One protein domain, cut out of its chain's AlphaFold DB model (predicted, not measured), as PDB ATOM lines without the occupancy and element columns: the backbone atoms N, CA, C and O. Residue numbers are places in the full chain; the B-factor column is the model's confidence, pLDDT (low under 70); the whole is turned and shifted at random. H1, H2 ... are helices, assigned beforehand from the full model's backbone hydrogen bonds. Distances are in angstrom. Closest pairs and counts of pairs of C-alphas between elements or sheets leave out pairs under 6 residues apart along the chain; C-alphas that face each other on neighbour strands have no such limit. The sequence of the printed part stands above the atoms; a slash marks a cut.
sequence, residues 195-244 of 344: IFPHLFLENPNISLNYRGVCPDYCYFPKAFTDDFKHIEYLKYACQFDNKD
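This is residues 195 to 244 of the 344 residues of the protein "DNA-directed DNA polymerase" of Golovinomyces cichoracearum (UniProt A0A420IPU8). Little regular structure is present: this is a small winding of loops with two short helices, H1 and H2, set apart from each other. From H1 the backbone swings out in a wide loop, returns through the middle near residues 214 to 220, and makes a second loop that leads into H2. The printed part has 50 residues, of which 13 are in the two named helices, H1 then H2; there is no named strand, and the class is all helix. It is compact, with a radius of gyration of the C-alphas of 11.1 A and spans of 30 by 23 by 15 A.

H1 is residues 198 to 202, 7.3 A long from C-alpha 198 at (-23.661, -42.691, 30.195). H2 is residues 230 to 237, 10.2 A long, ending at C-alpha 237 at (-33.019, -31.643, 26.787).

H1 and H2 are apart. In H2 every O i to N i+4 pair is within hydrogen-bond range; in H1 0 of 1 is, beside 2 of 2 O i to N i+3 pairs.

The C-alphas farthest apart, of Asn 205 and Asp 226, are 30.5 A apart. The printed part has no cut. The link from H1 to H2, 27 residues, is long. Residues 241 to 244 have pLDDT under 70.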
ATOM      1  N   ILE A 195     -24.610 -35.356  22.975       85.44
ATOM      2  CA  ILE A 195     -24.118 -35.757  24.291       85.44
ATOM      3  C   ILE A 195     -24.980 -36.922  24.775       85.44
ATOM      4  O   ILE A 195     -26.191 -36.914  24.566       85.44
ATOM      5  N   PHE A 196     -24.370 -37.925  25.403       84.50
ATOM      6  CA  PHE A 196     -25.062 -39.135  25.836       84.50
ATOM      7  C   PHE A 196     -24.988 -39.301  27.366       84.50
ATOM      8  O   PHE A 196     -23.923 -39.067  27.944       84.50
ATOM      9  N   PRO A 197     -26.085 -39.668  28.055       87.81
ATOM     10  CA  PRO A 197     -26.111 -39.802  29.509       87.81
ATOM     11  C   PRO A 197     -25.580 -41.171  29.962       87.81
ATOM     12  O   PRO A 197     -26.348 -42.051  30.340       87.81
ATOM     13  N   HIS A 198     -24.262 -41.377  29.919       80.69
ATOM     14  CA  HIS A 198     -23.661 -42.691  30.195       80.69
ATOM     15  C   HIS A 198     -24.000 -43.244  31.590       80.69
ATOM     16  O   HIS A 198     -24.332 -44.422  31.707       80.69
ATOM     17  N   LEU A 199     -24.008 -42.399  32.630       82.81
ATOM     18  CA  LEU A 199     -24.318 -42.836  34.001       82.81
ATOM     19  C   LEU A 199     -25.788 -43.261  34.150       82.81
ATOM     20  O   LEU A 199     -26.129 -44.030  35.041       82.81
ATOM     21  N   PHE A 200     -26.678 -42.792  33.267       84.75
ATOM     22  CA  PHE A 200     -28.085 -43.203  33.277       84.75
ATOM     23  C   PHE A 200     -28.221 -44.696  32.992       84.75
ATOM     24  O   PHE A 200     -29.073 -45.369  33.567       84.75
ATOM     25  N   LEU A 201     -27.357 -45.232  32.128       77.12
ATOM     26  CA  LEU A 201     -27.363 -46.645  31.797       77.12
ATOM     27  C   LEU A 201     -26.698 -47.514  32.863       77.12
ATOM     28  O   LEU A 201     -26.764 -48.722  32.714       77.12
ATOM     29  N   GLU A 202     -26.092 -46.982  33.924       76.50
ATOM     30  CA  GLU A 202     -25.538 -47.828  34.993       76.50
ATOM     31  C   GLU A 202     -26.633 -48.516  35.815       76.50
ATOM     32  O   GLU A 202     -26.405 -49.580  36.386       76.50
ATOM     33  N   ASN A 203     -27.849 -47.958  35.836       78.69
ATOM     34  CA  ASN A 203     -28.978 -48.591  36.500       78.69
ATOM     35  C   ASN A 203     -29.433 -49.838  35.708       78.69
ATOM     36  O   ASN A 203     -29.954 -49.699  34.594       78.69
ATOM     37  N   PRO A 204     -29.307 -51.055  36.274       74.12
ATOM     38  CA  PRO A 204     -29.619 -52.292  35.560       74.12
ATOM     39  C   PRO A 204     -31.104 -52.412  35.194       74.12
ATOM     40  O   PRO A 204     -31.436 -53.094  34.228       74.12
ATOM     41  N   ASN A 205     -31.991 -51.706  35.905       79.50
ATOM     42  CA  ASN A 205     -33.434 -51.721  35.652       79.50
ATOM     43  C   ASN A 205     -33.844 -50.877  34.435       79.50
ATOM     44  O   ASN A 205     -35.000 -50.913  34.015       79.50
ATOM     45  N   ILE A 206     -32.923 -50.091  33.869       78.12
ATOM     46  CA  ILE A 206     -33.194 -49.249  32.705       78.12
ATOM     47  C   ILE A 206     -32.892 -50.041  31.434       78.12
ATOM     48  O   ILE A 206     -31.771 -50.511  31.225       78.12
ATOM     49  N   SER A 207     -33.898 -50.171  30.567       76.62
ATOM     50  CA  SER A 207     -33.739 -50.764  29.235       76.62
ATOM     51  C   SER A 207     -32.799 -49.919  28.372       76.62
ATOM     52  O   SER A 207     -32.899 -48.695  28.371       76.62
ATOM     53  N   LEU A 208     -31.930 -50.558  27.583       71.12
ATOM     54  CA  LEU A 208     -31.083 -49.869  26.599       71.12
ATOM     55  C   LEU A 208     -31.911 -49.177  25.503       71.12
ATOM     56  O   LEU A 208     -31.526 -48.128  24.998       71.12
ATOM     57  N   ASN A 209     -33.097 -49.710  25.199       72.19
ATOM     58  CA  ASN A 209     -34.065 -49.104  24.283       72.19
ATOM     59  C   ASN A 209     -35.023 -48.152  25.018       72.19
ATOM     60  O   ASN A 209     -36.217 -48.103  24.709       72.19
ATOM     61  N   TYR A 210     -34.515 -47.433  26.024       79.81
ATOM     62  CA  TYR A 210     -35.303 -46.535  26.860       79.81
ATOM     63  C   TYR A 210     -36.106 -45.540  26.013       79.81
ATOM     64  O   TYR A 210     -35.561 -44.786  25.206       79.81
ATOM     65  N   ARG A 211     -37.421 -45.516  26.240       80.25
ATOM     66  CA  ARG A 211     -38.338 -44.503  25.715       80.25
ATOM     67  C   ARG A 211     -39.030 -43.850  26.895       80.25
ATOM     68  O   ARG A 211     -39.820 -44.492  27.582       80.25
ATOM     69  N   GLY A 212     -38.720 -42.587  27.141       82.62
ATOM     70  CA  GLY A 212     -39.277 -41.866  28.274       82.62
ATOM     71  C   GLY A 212     -38.722 -40.457  28.399       82.62
ATOM     72  O   GLY A 212     -38.289 -39.853  27.418       82.62
ATOM     73  N   VAL A 213     -38.770 -39.929  29.618       82.88
ATOM     74  CA  VAL A 213     -38.281 -38.588  29.939       82.88
ATOM     75  C   VAL A 213     -36.771 -38.493  29.747       82.88
ATOM     76  O   VAL A 213     -36.022 -39.398  30.101       82.88
ATOM     77  N   CYS A 214     -36.306 -37.375  29.186       85.00
ATOM     78  CA  CYS A 214     -34.873 -37.153  29.031       85.00
ATOM     79  C   CYS A 214     -34.187 -37.197  30.418       85.00
ATOM     80  O   CYS A 214     -34.662 -36.502  31.324       85.00
ATOM     81  N   PRO A 215     -33.085 -37.958  30.585       87.06
ATOM     82  CA  PRO A 215     -32.398 -38.106  31.868       87.06
ATOM     83  C   PRO A 215     -31.985 -36.780  32.508       87.06
ATOM     84  O   PRO A 215     -31.797 -35.767  31.825       87.06
ATOM     85  N   ASP A 216     -31.835 -36.787  33.828       85.12
ATOM     86  CA  ASP A 216     -31.377 -35.620  34.581       85.12
ATOM     87  C   ASP A 216     -29.908 -35.291  34.298       85.12
ATOM     88  O   ASP A 216     -29.116 -36.143  33.891       85.12
ATOM     89  N   TYR A 217     -29.543 -34.029  34.519       84.19
ATOM     90  CA  TYR A 217     -28.207 -33.494  34.240       84.19
ATOM     91  C   TYR A 217     -27.076 -34.301  34.892       84.19
ATOM     92  O   TYR A 217     -26.018 -34.466  34.290       84.19
ATOM     93  N   CYS A 218     -27.309 -34.842  36.089       84.31
ATOM     94  CA  CYS A 218     -26.325 -35.623  36.835       84.31
ATOM     95  C   CYS A 218     -25.884 -36.910  36.127       84.31
ATOM     96  O   CYS A 218     -24.824 -37.433  36.454       84.31
ATOM     97  N   TYR A 219     -26.652 -37.405  35.153       86.75
ATOM     98  CA  TYR A 219     -26.321 -38.640  34.449       86.75
ATOM     99  C   TYR A 219     -25.381 -38.455  33.248       86.75
ATOM    100  O   TYR A 219     -24.996 -39.427  32.591       86.75
ATOM    101  N   PHE A 220     -25.026 -37.215  32.922       87.62
ATOM    102  CA  PHE A 220     -24.162 -36.898  31.793       87.62
ATOM    103  C   PHE A 220     -22.688 -36.874  32.219       87.62
ATOM    104  O   PHE A 220     -22.367 -36.396  33.311       87.62
ATOM    105  N   PRO A 221     -21.757 -37.338  31.365       82.31
ATOM    106  CA  PRO A 221     -20.333 -37.229  31.642       82.31
ATOM    107  C   PRO A 221     -19.941 -35.787  31.893       82.31
ATOM    108  O   PRO A 221     -20.407 -34.881  31.202       82.31
ATOM    109  N   LYS A 222     -19.023 -35.596  32.843       82.44
ATOM    110  CA  LYS A 222     -18.490 -34.276  33.188       82.44
ATOM    111  C   LYS A 222     -19.558 -33.292  33.681       82.44
ATOM    112  O   LYS A 222     -19.286 -32.093  33.753       82.44
ATOM    113  N   ALA A 223     -20.747 -33.774  34.056       79.25
ATOM    114  CA  ALA A 223     -21.709 -32.962  34.779       79.25
ATOM    115  C   ALA A 223     -21.036 -32.337  36.006       79.25
ATOM    116  O   ALA A 223     -20.201 -32.959  36.663       79.25
ATOM    117  N   PHE A 224     -21.396 -31.086  36.279       75.56
ATOM    118  CA  PHE A 224     -20.823 -30.270  37.357       75.56
ATOM    119  C   PHE A 224     -19.336 -29.904  37.184       75.56
ATOM    120  O   PHE A 224     -18.720 -29.422  38.129       75.56
ATOM    121  N   THR A 225     -18.770 -30.066  35.983       79.94
ATOM    122  CA  THR A 225     -17.433 -29.551  35.636       79.94
ATOM    123  C   THR A 225     -17.532 -28.367  34.669       79.94
ATOM    124  O   THR A 225     -18.586 -28.110  34.087       79.94
ATOM    125  N   ASP A 226     -16.426 -27.654  34.449       78.94
ATOM    126  CA  ASP A 226     -16.375 -26.560  33.468       78.94
ATOM    127  C   ASP A 226     -16.524 -27.029  32.011       78.94
ATOM    128  O   ASP A 226     -16.930 -26.241  31.151       78.94
ATOM    129  N   ASP A 227     -16.229 -28.307  31.754       74.25
ATOM    130  CA  ASP A 227     -16.248 -28.933  30.430       74.25
ATOM    131  C   ASP A 227     -17.659 -29.242  29.922       74.25
ATOM    132  O   ASP A 227     -17.846 -29.398  28.716       74.25
ATOM    133  N   PHE A 228     -18.636 -29.379  30.822       81.56
ATOM    134  CA  PHE A 228     -20.029 -29.606  30.457       81.56
ATOM    135  C   PHE A 228     -20.932 -28.805  31.377       81.56
ATOM    136  O   PHE A 228     -21.072 -29.101  32.561       81.56
ATOM    137  N   LYS A 229     -21.541 -27.756  30.826       82.62
ATOM    138  CA  LYS A 229     -22.333 -26.803  31.607       82.62
ATOM    139  C   LYS A 229     -23.807 -27.163  31.539       82.62
ATOM    140  O   LYS A 229     -24.317 -27.578  30.502       82.62
ATOM    141  N   HIS A 230     -24.542 -26.842  32.601       78.69
ATOM    142  CA  HIS A 230     -25.991 -27.058  32.661       78.69
ATOM    143  C   HIS A 230     -26.756 -26.444  31.468       78.69
ATOM    144  O   HIS A 230     -27.773 -26.969  31.036       78.69
ATOM    145  N   ILE A 231     -26.240 -25.371  30.857       79.25
ATOM    146  CA  ILE A 231     -26.834 -24.786  29.644       79.25
ATOM    147  C   ILE A 231     -26.764 -25.708  28.417       79.25
ATOM    148  O   ILE A 231     -27.672 -25.704  27.591       79.25
ATOM    149  N   GLU A 232     -25.700 -26.490  28.269       82.88
ATOM    150  CA  GLU A 232     -25.561 -27.451  27.172       82.88
ATOM    151  C   GLU A 232     -26.519 -28.621  27.373       82.88
ATOM    152  O   GLU A 232     -27.150 -29.069  26.418       82.88
ATOM    153  N   TYR A 233     -26.720 -29.028  28.628       85.88
ATOM    154  CA  TYR A 233     -27.772 -29.961  29.002       85.88
ATOM    155  C   TYR A 233     -29.172 -29.437  28.676       85.88
ATOM    156  O   TYR A 233     -29.948 -30.165  28.072       85.88
ATOM    157  N   LEU A 234     -29.501 -28.184  29.005       83.38
ATOM    158  CA  LEU A 234     -30.812 -27.616  28.669       83.38
ATOM    159  C   LEU A 234     -31.041 -27.572  27.150       83.38
ATOM    160  O   LEU A 234     -32.128 -27.913  26.690       83.38
ATOM    161  N   LYS A 235     -30.008 -27.234  26.363       84.69
ATOM    162  CA  LYS A 235     -30.054 -27.292  24.888       84.69
ATOM    163  C   LYS A 235     -30.241 -28.707  24.348       84.69
ATOM    164  O   LYS A 235     -30.869 -28.878  23.311       84.69
ATOM    165  N   TYR A 236     -29.650 -29.702  25.000       84.75
ATOM    166  CA  TYR A 236     -29.874 -31.107  24.674       84.75
ATOM    167  C   TYR A 236     -31.311 -31.505  25.026       84.75
ATOM    168  O   TYR A 236     -32.041 -32.021  24.190       84.75
ATOM    169  N   ALA A 237     -31.743 -31.210  26.250       83.06
ATOM    170  CA  ALA A 237     -33.019 -31.643  26.787       83.06
ATOM    171  C   ALA A 237     -34.215 -31.009  26.059       83.06
ATOM    172  O   ALA A 237     -35.228 -31.678  25.893       83.06
ATOM    173  N   CYS A 238     -34.083 -29.773  25.562       77.88
ATOM    174  CA  CYS A 238     -35.126 -29.105  24.780       77.88
ATOM    175  C   CYS A 238     -35.326 -29.689  23.372       77.88
ATOM    176  O   CYS A 238     -36.282 -29.319  22.699       77.88
ATOM    177  N   GLN A 239     -34.436 -30.574  22.903       78.75
ATOM    178  CA  GLN A 239     -34.651 -31.340  21.665       78.75
ATOM    179  C   GLN A 239     -35.674 -32.464  21.854       78.75
ATOM    180  O   GLN A 239     -36.108 -33.071  20.879       78.75
ATOM    181  N   PHE A 240     -36.040 -32.759  23.102       77.25
ATOM    182  CA  PHE A 240     -37.013 -33.775  23.454       77.25
ATOM    183  C   PHE A 240     -38.270 -33.066  23.968       77.25
ATOM    184  O   PHE A 240     -38.183 -32.267  24.898       77.25
ATOM    185  N   ASP A 241     -39.433 -33.385  23.392       55.31
ATOM    186  CA  ASP A 241     -40.741 -32.720  23.594       55.31
ATOM    187  C   ASP A 241     -41.294 -32.713  25.040       55.31
ATOM    188  O   ASP A 241     -42.448 -32.369  25.269       55.31
ATOM    189  N   ASN A 242     -40.515 -33.111  26.048       54.12
ATOM    190  CA  ASN A 242     -41.044 -33.540  27.339       54.12
ATOM    191  C   ASN A 242     -40.405 -32.884  28.563       54.12
ATOM    192  O   ASN A 242     -40.202 -33.551  29.583       54.12
ATOM    193  N   LYS A 243     -40.127 -31.577  28.515       50.78
ATOM    194  CA  LYS A 243     -39.780 -30.830  29.730       50.78
ATOM    195  C   LYS A 243     -40.597 -29.548  29.856       50.78
ATOM    196  O   LYS A 243     -40.582 -28.692  28.985       50.78
ATOM    197  N   ASP A 244     -41.319 -29.489  30.970       54.88
ATOM    198  CA  ASP A 244     -41.856 -28.286  31.615       54.88
ATOM    199  C   ASP A 244     -43.270 -27.811  31.251       54.88
ATOM    200  O   ASP A 244     -43.733 -26.809  31.790       54.88
TER     201      ASP A 244